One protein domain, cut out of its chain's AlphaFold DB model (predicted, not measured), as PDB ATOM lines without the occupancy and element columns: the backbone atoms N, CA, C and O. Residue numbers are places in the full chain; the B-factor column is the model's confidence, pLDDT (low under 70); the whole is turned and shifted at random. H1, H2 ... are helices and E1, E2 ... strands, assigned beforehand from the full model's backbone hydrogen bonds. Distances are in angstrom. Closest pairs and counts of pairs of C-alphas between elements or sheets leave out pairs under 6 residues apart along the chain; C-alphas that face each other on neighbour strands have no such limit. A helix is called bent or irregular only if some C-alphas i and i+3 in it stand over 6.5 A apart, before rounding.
ATOM      1  N   SER A 226     -10.882  -2.715  -1.798       75.12
ATOM      2  CA  SER A 226     -11.697  -2.258  -0.665       75.12
ATOM      3  C   SER A 226     -12.668  -3.292  -0.090       75.12
ATOM      4  O   SER A 226     -13.088  -3.155   1.057       75.12
ATOM      5  N   CYS A 227     -13.024  -4.320  -0.859       76.12
ATOM      6  CA  CYS A 227     -13.904  -5.399  -0.419       76.12
ATOM      7  C   CYS A 227     -13.136  -6.637   0.052       76.12
ATOM      8  O   CYS A 227     -13.766  -7.617   0.442       76.12
ATOM      9  N   LEU A 228     -11.801  -6.625   0.013       80.00
ATOM     10  CA  LEU A 228     -11.021  -7.757   0.488       80.00
ATOM     11  C   LEU A 228     -11.185  -7.941   2.005       80.00
ATOM     12  O   LEU A 228     -11.359  -6.968   2.746       80.00
ATOM     13  N   PRO A 229     -11.129  -9.189   2.486       78.75
ATOM     14  CA  PRO A 229     -11.223  -9.476   3.906       78.75
ATOM     15  C   PRO A 229     -10.020  -8.927   4.668       78.75
ATOM     16  O   PRO A 229      -8.879  -9.183   4.285       78.75
ATOM     17  N   ASP A 230     -10.299  -8.181   5.738       76.25
ATOM     18  CA  ASP A 230      -9.303  -7.696   6.696       76.25
ATOM     19  C   ASP A 230      -8.754  -8.867   7.530       76.25
ATOM     20  O   ASP A 230      -9.471  -9.838   7.793       76.25
ATOM     21  N   THR A 231      -7.490  -8.806   7.944       65.38
ATOM     22  CA  THR A 231      -6.870  -9.852   8.766       65.38
ATOM     23  C   THR A 231      -7.285  -9.853  10.227       65.38
ATOM     24  O   THR A 231      -7.231 -10.925  10.830       65.38
ATOM     25  N   ASP A 232      -7.731  -8.717  10.768       58.00
ATOM     26  CA  ASP A 232      -7.872  -8.537  12.221       58.00
ATOM     27  C   ASP A 232      -9.302  -8.205  12.703       58.00
ATOM     28  O   ASP A 232      -9.482  -7.817  13.857       58.00
ATOM     29  N   ALA A 233     -10.347  -8.354  11.874       48.75
ATOM     30  CA  ALA A 233     -11.691  -7.865  12.219       48.75
ATOM     31  C   ALA A 233     -12.799  -8.938  12.299       48.75
ATOM     32  O   ALA A 233     -13.018  -9.711  11.367       48.75
ATOM     33  N   ASP A 234     -13.628  -8.846  13.348       50.31
ATOM     34  CA  ASP A 234     -14.971  -9.451  13.486       50.31
ATOM     35  C   ASP A 234     -16.044  -8.762  12.597       50.31
ATOM     36  O   ASP A 234     -17.233  -8.748  12.911       50.31
ATOM     37  N   GLY A 235     -15.622  -8.117  11.502       54.38
ATOM     38  CA  GLY A 235     -16.436  -7.215  10.683       54.38
ATOM     39  C   GLY A 235     -17.018  -7.812   9.395       54.38
ATOM     40  O   GLY A 235     -16.821  -8.976   9.051       54.38
ATOM     41  N   VAL A 236     -17.712  -6.942   8.651       48.03
ATOM     42  CA  VAL A 236     -18.531  -7.196   7.445       48.03
ATOM     43  C   VAL A 236     -17.856  -8.089   6.388       48.03
ATOM     44  O   VAL A 236     -18.524  -8.930   5.798       48.03
ATOM     45  N   SER A 237     -16.540  -7.983   6.165       55.25
ATOM     46  CA  SER A 237     -15.852  -8.809   5.158       55.25
ATOM     47  C   SER A 237     -15.670 -10.280   5.561       55.25
ATOM     48  O   SER A 237     -15.531 -11.119   4.672       55.25
ATOM     49  N   ARG A 238     -15.708 -10.630   6.861       56.53
ATOM     50  CA  ARG A 238     -15.761 -12.041   7.292       56.53
ATOM     51  C   ARG A 238     -17.063 -12.668   6.804       56.53
ATOM     52  O   ARG A 238     -16.996 -13.648   6.086       56.53
ATOM     53  N   GLN A 239     -18.209 -12.025   7.047       52.81
ATOM     54  CA  GLN A 239     -19.534 -12.541   6.657       52.81
ATOM     55  C   GLN A 239     -19.664 -12.903   5.169       52.81
ATOM     56  O   GLN A 239     -20.427 -13.802   4.833       52.81
ATOM     57  N   PHE A 240     -18.936 -12.223   4.278       57.50
ATOM     58  CA  PHE A 240     -19.018 -12.482   2.836       57.50
ATOM     59  C   PHE A 240     -18.059 -13.563   2.331       57.50
ATOM     60  O   PHE A 240     -18.336 -14.184   1.303       57.50
ATOM     61  N   PHE A 241     -16.938 -13.782   3.021       65.31
ATOM     62  CA  PHE A 241     -15.841 -14.600   2.500       65.31
ATOM     63  C   PHE A 241     -15.412 -15.742   3.415       65.31
ATOM     64  O   PHE A 241     -14.777 -16.666   2.917       65.31
ATOM     65  N   PHE A 242     -15.759 -15.723   4.702       62.88
ATOM     66  CA  PHE A 242     -15.355 -16.717   5.696       62.88
ATOM     67  C   PHE A 242     -16.492 -17.054   6.672       62.88
ATOM     68  O   PHE A 242     -17.300 -16.197   7.023       62.88
ATOM     69  N   ASP A 243     -16.543 -18.291   7.149       64.75
ATOM     70  CA  ASP A 243     -17.449 -18.677   8.229       64.75
ATOM     71  C   ASP A 243     -16.907 -18.275   9.616       64.75
ATOM     72  O   ASP A 243     -15.851 -17.643   9.752       64.75
ATOM     73  N   ALA A 244     -17.661 -18.627  10.662       59.72
ATOM     74  CA  ALA A 244     -17.297 -18.359  12.053       59.72
ATOM     75  C   ALA A 244     -15.991 -19.057  12.485       59.72
ATOM     76  O   ALA A 244     -15.319 -18.569  13.394       59.72
ATOM     77  N   ASP A 245     -15.608 -20.141  11.804       59.78
ATOM     78  CA  ASP A 245     -14.395 -20.919  12.062       59.78
ATOM     79  C   ASP A 245     -13.192 -20.428  11.226       59.78
ATOM     80  O   ASP A 245     -12.069 -20.920  11.368       59.78
ATOM     81  N   GLY A 246     -13.391 -19.408  10.382       56.81
ATOM     82  CA  GLY A 246     -12.356 -18.824   9.532       56.81
ATOM     83  C   GLY A 246     -12.066 -19.628   8.262       56.81
ATOM     84  O   GLY A 246     -11.033 -19.401   7.623       56.81
ATOM     85  N   VAL A 247     -12.955 -20.546   7.878       61.47
ATOM     86  CA  VAL A 247     -12.897 -21.280   6.610       61.47
ATOM     87  C   VAL A 247     -13.518 -20.421   5.515       61.47
ATOM     88  O   VAL A 247     -14.556 -19.796   5.707       61.47
ATOM     89  N   ALA A 248     -12.862 -20.341   4.357       58.22
ATOM     90  CA  ALA A 248     -13.343 -19.525   3.249       58.22
ATOM     91  C   ALA A 248     -14.675 -20.072   2.697       58.22
ATOM     92  O   ALA A 248     -14.715 -21.195   2.203       58.22
ATOM     93  N   LEU A 249     -15.737 -19.260   2.727       61.09
ATOM     94  CA  LEU A 249     -17.038 -19.563   2.116       61.09
ATOM     95  C   LEU A 249     -16.980 -19.480   0.585       61.09
ATOM     96  O   LEU A 249     -17.761 -20.124  -0.106       61.09
ATOM     97  N   ARG A 250     -16.079 -18.669   0.021       66.75
ATOM     98  CA  ARG A 250     -15.982 -18.450  -1.433       66.75
ATOM     99  C   ARG A 250     -14.540 -18.523  -1.907       66.75
ATOM    100  O   ARG A 250     -13.604 -18.376  -1.127       66.75
ATOM    101  N   HIS A 251     -14.351 -18.705  -3.207       76.12
ATOM    102  CA  HIS A 251     -13.056 -18.508  -3.843       76.12
ATOM    103  C   HIS A 251     -13.011 -17.106  -4.454       76.12
ATOM    104  O   HIS A 251     -13.902 -16.727  -5.206       76.12
ATOM    105  N   TRP A 252     -11.976 -16.324  -4.149       80.56
ATOM    106  CA  TRP A 252     -11.795 -14.998  -4.745       80.56
ATOM    107  C   TRP A 252     -10.372 -14.809  -5.242       80.56
ATOM    108  O   TRP A 252      -9.410 -15.383  -4.712       80.56
ATOM    109  N   ALA A 253     -10.252 -13.968  -6.263       86.44
ATOM    110  CA  ALA A 253      -8.977 -13.562  -6.814       86.44
ATOM    111  C   ALA A 253      -8.955 -12.053  -7.053       86.44
ATOM    112  O   ALA A 253      -9.894 -11.474  -7.593       86.44
ATOM    113  N   LEU A 254      -7.852 -11.414  -6.684       86.12
ATOM    114  CA  LEU A 254      -7.574 -10.028  -7.025       86.12
ATOM    115  C   LEU A 254      -6.694  -9.998  -8.279       86.12
ATOM    116  O   LEU A 254      -5.578 -10.516  -8.254       86.12
ATOM    117  N   ILE A 255      -7.182  -9.388  -9.359       89.44
ATOM    118  CA  ILE A 255      -6.378  -9.135 -10.562       89.44
ATOM    119  C   ILE A 255      -5.880  -7.695 -10.526       89.44
ATOM    120  O   ILE A 255      -6.677  -6.763 -10.390       89.44
ATOM    121  N   VAL A 256      -4.571  -7.523 -10.677       92.38
ATOM    122  CA  VAL A 256      -3.926  -6.210 -10.664       92.38
ATOM    123  C   VAL A 256      -2.916  -6.066 -11.799       92.38
ATOM    124  O   VAL A 256      -2.283  -7.047 -12.193       92.38
ATOM    125  N   GLU A 257      -2.732  -4.845 -12.293       94.12
ATOM    126  CA  GLU A 257      -1.655  -4.489 -13.220       94.12
ATOM    127  C   GLU A 257      -0.489  -3.864 -12.463       94.12
ATOM    128  O   GLU A 257      -0.635  -2.845 -11.791       94.12
ATOM    129  N   VAL A 258       0.681  -4.481 -12.559       94.69
ATOM    130  CA  VAL A 258       1.875  -4.059 -11.830       94.69
ATOM    131  C   VAL A 258       2.461  -2.820 -12.483       94.69
ATOM    132  O   VAL A 258       2.798  -2.856 -13.660       94.69
ATOM    133  N   TYR A 259       2.691  -1.756 -11.719       95.25
ATOM    134  CA  TYR A 259       3.406  -0.574 -12.213       95.25
ATOM    135  C   TYR A 259       4.775  -0.381 -11.552       95.25
ATOM    136  O   TYR A 259       5.620   0.337 -12.090       95.25
ATOM    137  N   GLN A 260       5.044  -1.038 -10.419       95.75
ATOM    138  CA  GLN A 260       6.352  -1.000  -9.765       95.75
ATOM    139  C   GLN A 260       6.612  -2.284  -8.974       95.75
ATOM    140  O   GLN A 260       5.717  -2.825  -8.337       95.75
ATOM    141  N   VAL A 261       7.855  -2.764  -8.986       93.44
ATOM    142  CA  VAL A 261       8.289  -3.964  -8.254       93.44
ATOM    143  C   VAL A 261       9.408  -3.577  -7.289       93.44
ATOM    144  O   VAL A 261      10.277  -2.785  -7.654       93.44
ATOM    145  N   PHE A 262       9.388  -4.120  -6.074       93.25
ATOM    146  CA  PHE A 262      10.444  -3.962  -5.073       93.25
ATOM    147  C   PHE A 262      10.834  -5.328  -4.480       93.25
ATOM    148  O   PHE A 262      10.321  -6.365  -4.903       93.25
ATOM    149  N   GLU A 263      11.811  -5.349  -3.571       86.62
ATOM    150  CA  GLU A 263      12.441  -6.591  -3.095       86.62
ATOM    151  C   GLU A 263      11.430  -7.570  -2.471       86.62
ATOM    152  O   GLU A 263      11.415  -8.743  -2.840       86.62
ATOM    153  N   ASP A 264      10.498  -7.059  -1.659       87.56
ATOM    154  CA  ASP A 264       9.533  -7.859  -0.885       87.56
ATOM    155  C   ASP A 264       8.062  -7.677  -1.311       87.56
ATOM    156  O   ASP A 264       7.131  -7.964  -0.549       87.56
ATOM    157  N   GLY A 265       7.822  -7.158  -2.518       92.31
ATOM    158  CA  GLY A 265       6.461  -6.919  -2.986       92.31
ATOM    159  C   GLY A 265       6.360  -6.113  -4.271       92.31
ATOM    160  O   GLY A 265       7.328  -5.906  -5.007       92.31
ATOM    161  N   LEU A 266       5.145  -5.670  -4.570       94.94
ATOM    162  CA  LEU A 266       4.869  -4.883  -5.764       94.94
ATOM    163  C   LEU A 266       3.771  -3.854  -5.519       94.94
ATOM    164  O   LEU A 266       2.899  -4.041  -4.673       94.94
ATOM    165  N   PHE A 267       3.819  -2.775  -6.289       95.69
ATOM    166  CA  PHE A 267       2.713  -1.848  -6.433       95.69
ATOM    167  C   PHE A 267       1.998  -2.102  -7.752       95.69
ATOM    168  O   PHE A 267       2.621  -2.246  -8.811       95.69
ATOM    169  N   ALA A 268       0.680  -2.145  -7.669       96.00
ATOM    170  CA  ALA A 268      -0.190  -2.434  -8.783       96.00
ATOM    171  C   ALA A 268      -1.493  -1.644  -8.690       96.00
ATOM    172  O   ALA A 268      -1.802  -1.037  -7.666       96.00
ATOM    173  N   GLU A 269      -2.255  -1.649  -9.771       93.00
ATOM    174  CA  GLU A 269      -3.548  -0.988  -9.867       93.00
ATOM    175  C   GLU A 269      -4.623  -2.021 -10.213       93.00
ATOM    176  O   GLU A 269      -4.416  -2.894 -11.061       93.00
ATOM    177  N   THR A 270      -5.767  -1.974  -9.528       89.62
ATOM    178  CA  THR A 270      -6.924  -2.795  -9.912       89.62
ATOM    179  C   THR A 270      -7.580  -2.211 -11.162       89.62
ATOM    180  O   THR A 270      -7.403  -1.043 -11.501       89.62
ATOM    181  N   ARG A 271      -8.471  -2.975 -11.802       81.62
ATOM    182  CA  ARG A 271      -9.324  -2.462 -12.896       81.62
ATOM    183  C   ARG A 271     -10.219  -1.280 -12.496       81.62
ATOM    184  O   ARG A 271     -10.847  -0.673 -13.356       81.62
ATOM    185  N   PHE A 272     -10.345  -1.016 -11.198       79.19
ATOM    186  CA  PHE A 272     -11.156   0.062 -10.640       79.19
ATOM    187  C   PHE A 272     -10.331   1.319 -10.332       79.19
ATOM    188  O   PHE A 272     -10.879   2.286  -9.808       79.19
ATOM    189  N   GLY A 273      -9.033   1.312 -10.647       83.94
ATOM    190  CA  GLY A 273      -8.121   2.414 -10.352       83.94
ATOM    191  C   GLY A 273      -7.663   2.471  -8.893       83.94
ATOM    192  O   GLY A 273      -7.134   3.486  -8.438       83.94
ATOM    193  N   GLU A 274      -7.895   1.406  -8.119       90.75
ATOM    194  CA  GLU A 274      -7.419   1.324  -6.739       90.75
ATOM    195  C   GLU A 274      -5.935   0.962  -6.745       90.75
ATOM    196  O   GLU A 274      -5.530  -0.032  -7.351       90.75
ATOM    197  N   LYS A 275      -5.124   1.738  -6.026       94.81
ATOM    198  CA  LYS A 275      -3.710   1.420  -5.827       94.81
ATOM    199  C   LYS A 275      -3.579   0.329  -4.781       94.81
ATOM    200  O   LYS A 275      -4.098   0.464  -3.675       94.81
ATOM    201  N   VAL A 276      -2.849  -0.723  -5.116       94.69
ATOM    202  CA  VAL A 276      -2.629  -1.883  -4.259       94.69
ATOM    203  C   VAL A 276      -1.135  -2.098  -4.075       94.69
ATOM    204  O   VAL A 276      -0.380  -2.192  -5.039       94.69
ATOM    205  N   CYS A 277      -0.706  -2.201  -2.825       95.75
ATOM    206  CA  CYS A 277       0.618  -2.666  -2.449       95.75
ATOM    207  C   CYS A 277       0.499  -4.119  -1.998       95.75
ATOM    208  O   CYS A 277      -0.078  -4.397  -0.947       95.75
ATOM    209  N   ILE A 278       1.013  -5.049  -2.797       93.31
ATOM    210  CA  ILE A 278       0.991  -6.470  -2.459       93.31
ATOM    211  C   ILE A 278       2.292  -6.811  -1.744       93.31
ATOM    212  O   ILE A 278       3.369  -6.722  -2.333       93.31
ATOM    213  N   VAL A 279       2.174  -7.217  -0.482       89.94
ATOM    214  CA  VAL A 279       3.289  -7.548   0.413       89.94
ATOM    215  C   VAL A 279       3.256  -9.031   0.791       89.94
ATOM    216  O   VAL A 279       2.191  -9.622   0.978       89.94
ATOM    217  N   GLY A 280       4.420  -9.674   0.907       79.88
ATOM    218  CA  GLY A 280       4.483 -11.053   1.395       79.88
ATOM    219  C   GLY A 280       5.887 -11.647   1.391       79.88
ATOM    220  O   GLY A 280       6.589 -11.621   0.392       79.88
ATOM    221  N   THR A 281       6.277 -12.256   2.508       52.72
ATOM    222  CA  THR A 281       7.669 -12.625   2.823       52.72
ATOM    223  C   THR A 281       8.186 -13.901   2.147       52.72
ATOM    224  O   THR A 281       9.315 -14.316   2.401       52.72
ATOM    225  N   LYS A 282       7.373 -14.584   1.326       67.19
ATOM    226  CA  LYS A 282       7.682 -15.946   0.837       67.19
ATOM    227  C   LYS A 282       7.637 -16.134  -0.676       67.19
ATOM    228  O   LYS A 282       7.978 -17.217  -1.163       67.19
ATOM    229  N   TRP A 283       7.244 -15.122  -1.440       72.69
ATOM    230  CA  TRP A 283       7.217 -15.202  -2.895       72.69
ATOM    231  C   TRP A 283       8.197 -14.184  -3.469       72.69
ATOM    232  O   TRP A 283       8.107 -12.993  -3.217       72.69
ATOM    233  N   GLY A 284       9.192 -14.669  -4.210       72.94
ATOM    234  CA  GLY A 284      10.138 -13.778  -4.870       72.94
ATOM    235  C   GLY A 284       9.441 -13.024  -5.999       72.94
ATOM    236  O   GLY A 284       8.789 -13.644  -6.836       72.94
ATOM    237  N   THR A 285       9.652 -11.713  -6.077       82.81
ATOM    238  CA  THR A 285       9.180 -10.842  -7.171       82.81
ATOM    239  C   THR A 285       9.991 -11.013  -8.466       82.81
ATOM    240  O   THR A 285       9.804 -10.306  -9.457       82.81
ATOM    241  N   ARG A 286      10.907 -11.990  -8.485       81.50
ATOM    242  CA  ARG A 286      11.836 -12.254  -9.583       81.50
ATOM    243  C   ARG A 286      11.076 -12.626 -10.858       81.50
ATOM    244  O   ARG A 286      10.490 -13.699 -10.951       81.50
ATOM    245  N   GLY A 287      11.150 -11.753 -11.861       81.88
ATOM    246  CA  GLY A 287      10.505 -11.943 -13.165       81.88
ATOM    247  C   GLY A 287       9.169 -11.215 -13.328       81.88
ATOM    248  O   GLY A 287       8.621 -11.213 -14.433       81.88
ATOM    249  N   VAL A 288       8.675 -10.560 -12.275       85.94
ATOM    250  CA  VAL A 288       7.601  -9.570 -12.385       85.94
ATOM    251  C   VAL A 288       8.215  -8.270 -12.895       85.94
ATOM    252  O   VAL A 288       9.228  -7.814 -12.370       85.94
ATOM    253  N   ILE A 289       7.622  -7.686 -13.933       89.75
ATOM    254  CA  ILE A 289       8.015  -6.381 -14.469       89.75
ATOM    255  C   ILE A 289       6.783  -5.470 -14.529       89.75
ATOM    256  O   ILE A 289       5.665  -5.986 -14.618       89.75
ATOM    257  N   PRO A 290       6.963  -4.138 -14.485       93.38
ATOM    258  CA  PRO A 290       5.882  -3.201 -14.765       93.38
ATOM    259  C   PRO A 290       5.187  -3.505 -16.104       93.38
ATOM    260  O   PRO A 290       5.858  -3.822 -17.087       93.38
ATOM    261  N   GLY A 291       3.857  -3.419 -16.125       88.38
ATOM    262  CA  GLY A 291       2.971  -3.793 -17.231       88.38
ATOM    263  C   GLY A 291       2.441  -5.232 -17.173       88.38
ATOM    264  O   GLY A 291       1.550  -5.579 -17.942       88.38
ATOM    265  N   ASN A 292       2.955  -6.085 -16.278       90.12
ATOM    266  CA  ASN A 292       2.412  -7.435 -16.100       90.12
ATOM    267  C   ASN A 292       1.091  -7.409 -15.319       90.12
ATOM    268  O   ASN A 292       0.974  -6.695 -14.323       90.12
ATOM    269  N   CYS A 293       0.168  -8.308 -15.666       90.56
ATOM    270  CA  CYS A 293      -0.963  -8.642 -14.802       90.56
ATOM    271  C   CYS A 293      -0.602  -9.750 -13.801       90.56
ATOM    272  O   CYS A 293       0.082 -10.722 -14.142       90.56
ATOM    273  N   VAL A 294      -1.091  -9.616 -12.569       88.94
ATOM    274  CA  VAL A 294      -0.913 -10.591 -11.484       88.94
ATOM    275  C   VAL A 294      -2.275 -10.977 -10.929       88.94
ATOM    276  O   VAL A 294      -3.104 -10.110 -10.655       88.94
ATOM    277  N   VAL A 295      -2.493 -12.283 -10.750       88.00
ATOM    278  CA  VAL A 295      -3.707 -12.834 -10.142       88.00
ATOM    279  C   VAL A 295      -3.367 -13.349  -8.747       88.00
ATOM    280  O   VAL A 295      -2.532 -14.243  -8.584       88.00
ATOM    281  N   CYS A 296      -4.010 -12.772  -7.738       87.69
ATOM    282  CA  CYS A 296      -3.764 -13.048  -6.329       87.69
ATOM    283  C   CYS A 296      -4.972 -13.767  -5.738       87.69
ATOM    284  O   CYS A 296      -5.988 -13.144  -5.434       87.69
ATOM    285  N   PHE A 297      -4.869 -15.078  -5.569       84.31
ATOM    286  CA  PHE A 297      -5.901 -15.878  -4.925       84.31
ATOM    287  C   PHE A 297      -5.897 -15.637  -3.419       84.31
ATOM    288  O   PHE A 297      -4.839 -15.580  -2.790       84.31
ATOM    289  N   TYR A 298      -7.087 -15.510  -2.835       84.31
ATOM    290  CA  TYR A 298      -7.260 -15.323  -1.389       84.31
ATOM    291  C   TYR A 298      -6.430 -14.165  -0.822       84.31
ATOM    292  O   TYR A 298      -5.883 -14.240   0.281       84.31
ATOM    293  N   ALA A 299      -6.301 -13.098  -1.610       86.31
ATOM    294  CA  ALA A 299      -5.728 -11.848  -1.159       86.31
ATOM    295  C   ALA A 299      -6.499 -11.343   0.074       86.31
ATOM    296  O   ALA A 299      -7.731 -11.388   0.103       86.31
ATOM    297  N   THR A 300      -5.768 -10.878   1.083       86.00
ATOM    298  CA  THR A 300      -6.332 -10.336   2.330       86.00
ATOM    299  C   THR A 300      -5.893  -8.892   2.494       86.00
ATOM    300  O   THR A 300      -4.716  -8.582   2.306       86.00
ATOM    301  N   LEU A 301      -6.823  -8.001   2.823       87.88
ATOM    302  CA  LEU A 301      -6.501  -6.624   3.162       87.88
ATOM    303  C   LEU A 301      -5.789  -6.606   4.520       87.88
ATOM    304  O   LEU A 301      -6.214  -7.275   5.451       87.88
ATOM    305  N   GLN A 302      -4.676  -5.888   4.615       89.38
ATOM    306  CA  GLN A 302      -3.939  -5.677   5.866       89.38
ATOM    307  C   GLN A 302      -4.237  -4.305   6.455       89.38
ATOM    308  O   GLN A 302      -4.366  -4.137   7.658       89.38
ATOM    309  N   SER A 303      -4.236  -3.281   5.603       89.81
ATOM    310  CA  SER A 303      -4.459  -1.892   5.999       89.81
ATOM    311  C   SER A 303      -4.654  -1.011   4.766       89.81
ATOM    312  O   SER A 303      -4.413  -1.434   3.634       89.81
ATOM    313  N   VAL A 304      -5.078   0.233   4.985       90.25
ATOM    314  CA  VAL A 304      -5.148   1.267   3.946       90.25
ATOM    315  C   VAL A 304      -4.160   2.374   4.307       90.25
ATOM    316  O   VAL A 304      -4.221   2.951   5.394       90.25
ATOM    317  N   GLY A 305      -3.220   2.649   3.405       89.62
ATOM    318  CA  GLY A 305      -2.230   3.711   3.540       89.62
ATOM    319  C   GLY A 305      -2.876   5.098   3.593       89.62
ATOM    320  O   GLY A 305      -3.992   5.311   3.125       89.62
ATOM    321  N   LYS A 306      -2.153   6.083   4.142       89.75
ATOM    322  CA  LYS A 306      -2.634   7.479   4.243       89.75
ATOM    323  C   LYS A 306      -2.920   8.126   2.882       89.75
ATOM    324  O   LYS A 306      -3.658   9.102   2.812       89.75
ATOM    325  N   ASP A 307      -2.311   7.605   1.826       91.38
ATOM    326  CA  ASP A 307      -2.485   8.005   0.431       91.38
ATOM    327  C   ASP A 307      -3.637   7.263  -0.276       91.38
ATOM    328  O   ASP A 307      -3.853   7.471  -1.468       91.38
ATOM    329  N   GLY A 308      -4.366   6.400   0.443       88.81
ATOM    330  CA  GLY A 308      -5.440   5.566  -0.097       88.81
ATOM    331  C   GLY A 308      -4.969   4.251  -0.726       88.81
ATOM    332  O   GLY A 308      -5.791   3.546  -1.303       88.81
ATOM    333  N   THR A 309      -3.680   3.903  -0.634       93.06
ATOM    334  CA  THR A 309      -3.154   2.639  -1.173       93.06
ATOM    335  C   THR A 309      -3.553   1.455  -0.283       93.06
ATOM    336  O   THR A 309      -3.249   1.439   0.908       93.06
ATOM    337  N   TYR A 310      -4.194   0.432  -0.849       91.00
ATOM    338  CA  TYR A 310      -4.581  -0.791  -0.137       91.00
ATOM    339  C   TYR A 310      -3.370  -1.710   0.031       91.00
ATOM    340  O   TYR A 310      -2.771  -2.136  -0.953       91.00
ATOM    341  N   ILE A 311      -3.003  -2.036   1.266       91.75
ATOM    342  CA  ILE A 311      -1.923  -2.980   1.558       91.75
ATOM    343  C   ILE A 311      -2.540  -4.368   1.659       91.75
ATOM    344  O   ILE A 311      -3.365  -4.620   2.532       91.75
ATOM    345  N   VAL A 312      -2.149  -5.261   0.760       90.19
ATOM    346  CA  VAL A 312      -2.743  -6.586   0.593       90.19
ATOM    347  C   VAL A 312      -1.681  -7.655   0.819       90.19
ATOM    348  O   VAL A 312      -0.595  -7.589   0.251       90.19
ATOM    349  N   ALA A 313      -1.999  -8.664   1.625       89.00
ATOM    350  CA  ALA A 313      -1.141  -9.816   1.856       89.00
ATOM    351  C   ALA A 313      -1.651 -11.056   1.118       89.00
ATOM    352  O   ALA A 313      -2.851 -11.348   1.093       89.00
ATOM    353  N   VAL A 314      -0.704 -11.824   0.575       85.38
ATOM    354  CA  VAL A 314      -0.938 -13.140  -0.031       85.38
ATOM    355  C   VAL A 314      -0.130 -14.167   0.759       85.38
ATOM    356  O   VAL A 314       1.101 -14.128   0.773       85.38
ATOM    357  N   ARG A 315      -0.826 -15.054   1.483       76.69
ATOM    358  CA  ARG A 315      -0.217 -15.917   2.515       76.69
ATOM    359  C   ARG A 315       0.682 -17.033   1.965       76.69
ATOM    360  O   ARG A 315       1.606 -17.449   2.660       76.69
ATOM    361  N   ASP A 316       0.432 -17.512   0.746       73.75
ATOM    362  CA  ASP A 316       1.178 -18.614   0.123       73.75
ATOM    363  C   ASP A 316       1.685 -18.216  -1.269       73.75
ATOM    364  O   ASP A 316       0.966 -17.605  -2.057       73.75
ATOM    365  N   LYS A 317       2.915 -18.619  -1.599       63.97
ATOM    366  CA  LYS A 317       3.501 -18.476  -2.935       63.97
ATOM    367  C   LYS A 317       2.657 -19.169  -4.009       63.97
ATOM    368  O   LYS A 317       2.654 -18.722  -5.147       63.97
ATOM    369  N   GLN A 318       1.941 -20.241  -3.660       65.81
ATOM    370  CA  GLN A 318       1.041 -20.941  -4.586       65.81
ATOM    371  C   GLN A 318      -0.248 -20.164  -4.888       65.81
ATOM    372  O   GLN A 318      -0.905 -20.449  -5.885       65.81
ATOM    373  N   ASN A 319      -0.587 -19.172  -4.060       68.06
ATOM    374  CA  ASN A 319      -1.770 -18.331  -4.233       68.06
ATOM    375  C   ASN A 319      -1.499 -17.115  -5.128       68.06
ATOM    376  O   ASN A 319      -2.384 -16.290  -5.339       68.06
ATOM    377  N   LEU A 320      -0.288 -16.995  -5.664       65.69
ATOM    378  CA  LEU A 320       0.086 -15.936  -6.581       65.69
ATOM    379  C   LEU A 320       0.443 -16.557  -7.927       65.69
ATOM    380  O   LEU A 320       1.464 -17.234  -8.063       65.69
ATOM    381  N   LEU A 321      -0.417 -16.347  -8.920       66.06
ATOM    382  CA  LEU A 321      -0.192 -16.866 -10.258       66.06
ATOM    383  C   LEU A 321       0.327 -15.761 -11.173       66.06
ATOM    384  O   LEU A 321      -0.278 -14.694 -11.302       66.06
ATOM    385  N   PHE A 322       1.442 -16.048 -11.844       69.06
ATOM    386  CA  PHE A 322       2.101 -15.104 -12.730       69.06
ATOM    387  C   PHE A 322       2.014 -15.493 -14.199       69.06
ATOM    388  O   PHE A 322       2.431 -16.587 -14.583       69.06
ATOM    389  N   ARG A 323       1.663 -14.465 -14.986       58.16
ATOM    390  CA  ARG A 323       2.281 -14.028 -16.248       58.16
ATOM    391  C   ARG A 323       1.292 -13.989 -17.406       58.16
ATOM    392  O   ARG A 323       1.059 -14.989 -18.066       58.16
ATOM    393  N   THR A 324       0.855 -12.779 -17.729       60.12
ATOM    394  CA  THR A 324       0.487 -12.416 -19.100       60.12
ATOM    395  C   THR A 324       1.301 -11.185 -19.480       60.12
ATOM    396  O   THR A 324       1.590 -10.335 -18.635       60.12
ATOM    397  N   LYS A 325       1.758 -11.120 -20.736       59.94
ATOM    398  CA  LYS A 325       2.366  -9.891 -21.289       59.94
ATOM    399  C   LYS A 325       1.301  -8.879 -21.721       59.94
ATOM    400  O   LYS A 325       1.637  -7.767 -22.118       59.94
ATOM    401  N   ALA A 326       0.038  -9.293 -21.702       60.88
ATOM    402  CA  ALA A 326      -1.097  -8.433 -21.947       60.88
ATOM    403  C   ALA A 326      -1.339  -7.549 -20.715       60.88
ATOM    404  O   ALA A 326      -1.419  -8.058 -19.595       60.88
ATOM    405  N   GLY A 327      -1.480  -6.239 -20.933       63.78
ATOM    406  CA  GLY A 327      -2.012  -5.331 -19.914       63.78
ATOM    407  C   GLY A 327      -3.431  -5.736 -19.500       63.78
ATOM    408  O   GLY A 327      -4.058  -6.590 -20.138       63.78
ATOM    409  N   LEU A 328      -3.959  -5.117 -18.444       61.12
ATOM    410  CA  LEU A 328      -5.217  -5.534 -17.814       61.12
ATOM    411  C   LEU A 328      -6.407  -5.502 -18.777       61.12
ATOM    412  O   LEU A 328      -7.250  -6.399 -18.762       61.12
ATOM    413  N   GLU A 329      -6.429  -4.519 -19.676       58.56
ATOM    414  CA  GLU A 329      -7.419  -4.443 -20.751       58.56
ATOM    415  C   GLU A 329      -7.322  -5.624 -21.723       58.56
ATOM    416  O   GLU A 329      -8.344  -6.135 -22.164       58.56
ATOM    417  N   GLY A 330      -6.119  -6.103 -22.049       61.12
ATOM    418  CA  GLY A 330      -5.941  -7.243 -22.953       61.12
ATOM    419  C   GLY A 330      -6.421  -8.561 -22.343       61.12
ATOM    420  O   GLY A 330      -7.008  -9.378 -23.045       61.12
ATOM    421  N   LEU A 331      -6.224  -8.742 -21.033       59.47
ATOM    422  CA  LEU A 331      -6.681  -9.930 -20.309       59.47
ATOM    423  C   LEU A 331      -8.208  -9.954 -20.137       59.47
ATOM    424  O   LEU A 331      -8.830 -11.001 -20.282       59.47
ATOM    425  N   LEU A 332      -8.813  -8.800 -19.845       56.06
ATOM    426  CA  LEU A 332     -10.257  -8.683 -19.615       56.06
ATOM    427  C   LEU A 332     -11.080  -8.653 -20.915       56.06
ATOM    428  O   LEU A 332     -12.252  -9.020 -20.889       56.06
ATOM    429  N   ASN A 333     -10.489  -8.241 -22.040       48.09
ATOM    430  CA  ASN A 333     -11.154  -8.178 -23.349       48.09
ATOM    431  C   ASN A 333     -10.985  -9.458 -24.195       48.09
ATOM    432  O   ASN A 333     -11.348  -9.463 -25.370       48.09
ATOM    433  N   ALA A 334     -10.435 -10.539 -23.631       52.62
ATOM    434  CA  ALA A 334     -10.148 -11.777 -24.359       52.62
ATOM    435  C   ALA A 334     -11.395 -12.596 -24.770       52.62
ATOM    436  O   ALA A 334     -11.262 -13.554 -25.534       52.62
TER     437      ALA A 334
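This is residues 226 to 334 of the 663 residues of the protein "Hypothetical protein" of Polarella glacialis (UniProt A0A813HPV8). One strongly twisted sheet of seven strands folds back on itself into two leaves that face each other in part, E5, E6 and E3 on one side and E1, E4 and E7 on the other, with E2 as the hinge. The short helix H2 packs over E4 near the end of the printed part, while the other short helix, H1, lies off the sheet, beyond the beginning of the long, bent strand E1. The printed part has 109 residues with two named helices and seven named strands, in the order H1 E1 E2 E3 E4 E5 E6 E7 H2; the sheet runs E5 E6 E3 E2 E1 E4 E7 and is mixed. The class is mixed, helices and strands, with 53 residues, under half, in named elements. The whole is compact, with a radius of gyration of the C-alphas of 13.8 A and spans of 39 by 30 by 27 A.

H1 is residues 236 to 241, its first C-alpha at (-18.531, -7.196, 7.445). E1, residues 251 to 262, begins with C-alpha 251 at (-13.056, -18.508, -3.843), measures 27.7 A and bends by 94 degrees at residue 259. E2 is residues 265 to 270, 15.6 A long, and E3 is residues 275 to 279. After residues 280 to 292, with no named element, come E4, residues 293 to 297, E5, residues 300 to 304, E6, residues 310 to 313, and E7, residues 320 to 324. H2, residues 328 to 332, ends with C-alpha 332 at (-10.257, -8.683, -19.615).

E1, E2 and E3 form a meander, each strand the antiparallel neighbour of the one before, through two hairpins. N 259 and O 267 are 2.9 A apart between E1 and E2, and N 268 and O 276 are 2.8 A apart between E2 and E3. With E4, antiparallel to E1, they form a Greek key, in which the first of four strands is the neighbour of the fourth; N 254 and O 296 are 2.8 A apart. E7, an edge strand, is antiparallel to E4, with N 321 and O 295 3.0 A apart. E6 is parallel to E3, with N 277 and O 310 2.8 A apart. E5, the other edge strand, forms a hairpin with E6, with N 302 and O 311 2.8 A apart. E5 and E7 are apart. H2 is on the sheet, over E4, at a height over the sheet of 8.4 A; its closest C-alpha pair with E4 is Cys 293 and Leu 328, 6.1 A. H1 is not on the sheet; its closest C-alpha pair with E1 is Phe 241 and His 251, 8.0 A. In H2 the O i to N i+4 pair is within hydrogen-bond range; in H1, 1 of 2 is.

The two C-alphas farthest apart, those of Ala 244 and Lys 325, are 39.6 A from each other. The printed part has no cut, and the link from E3 to E4, 13 residues, is long. Mean pLDDT of the printed part is 77.1; residues 231 to 250, 281 to 282 and 317 to 334 are under 70.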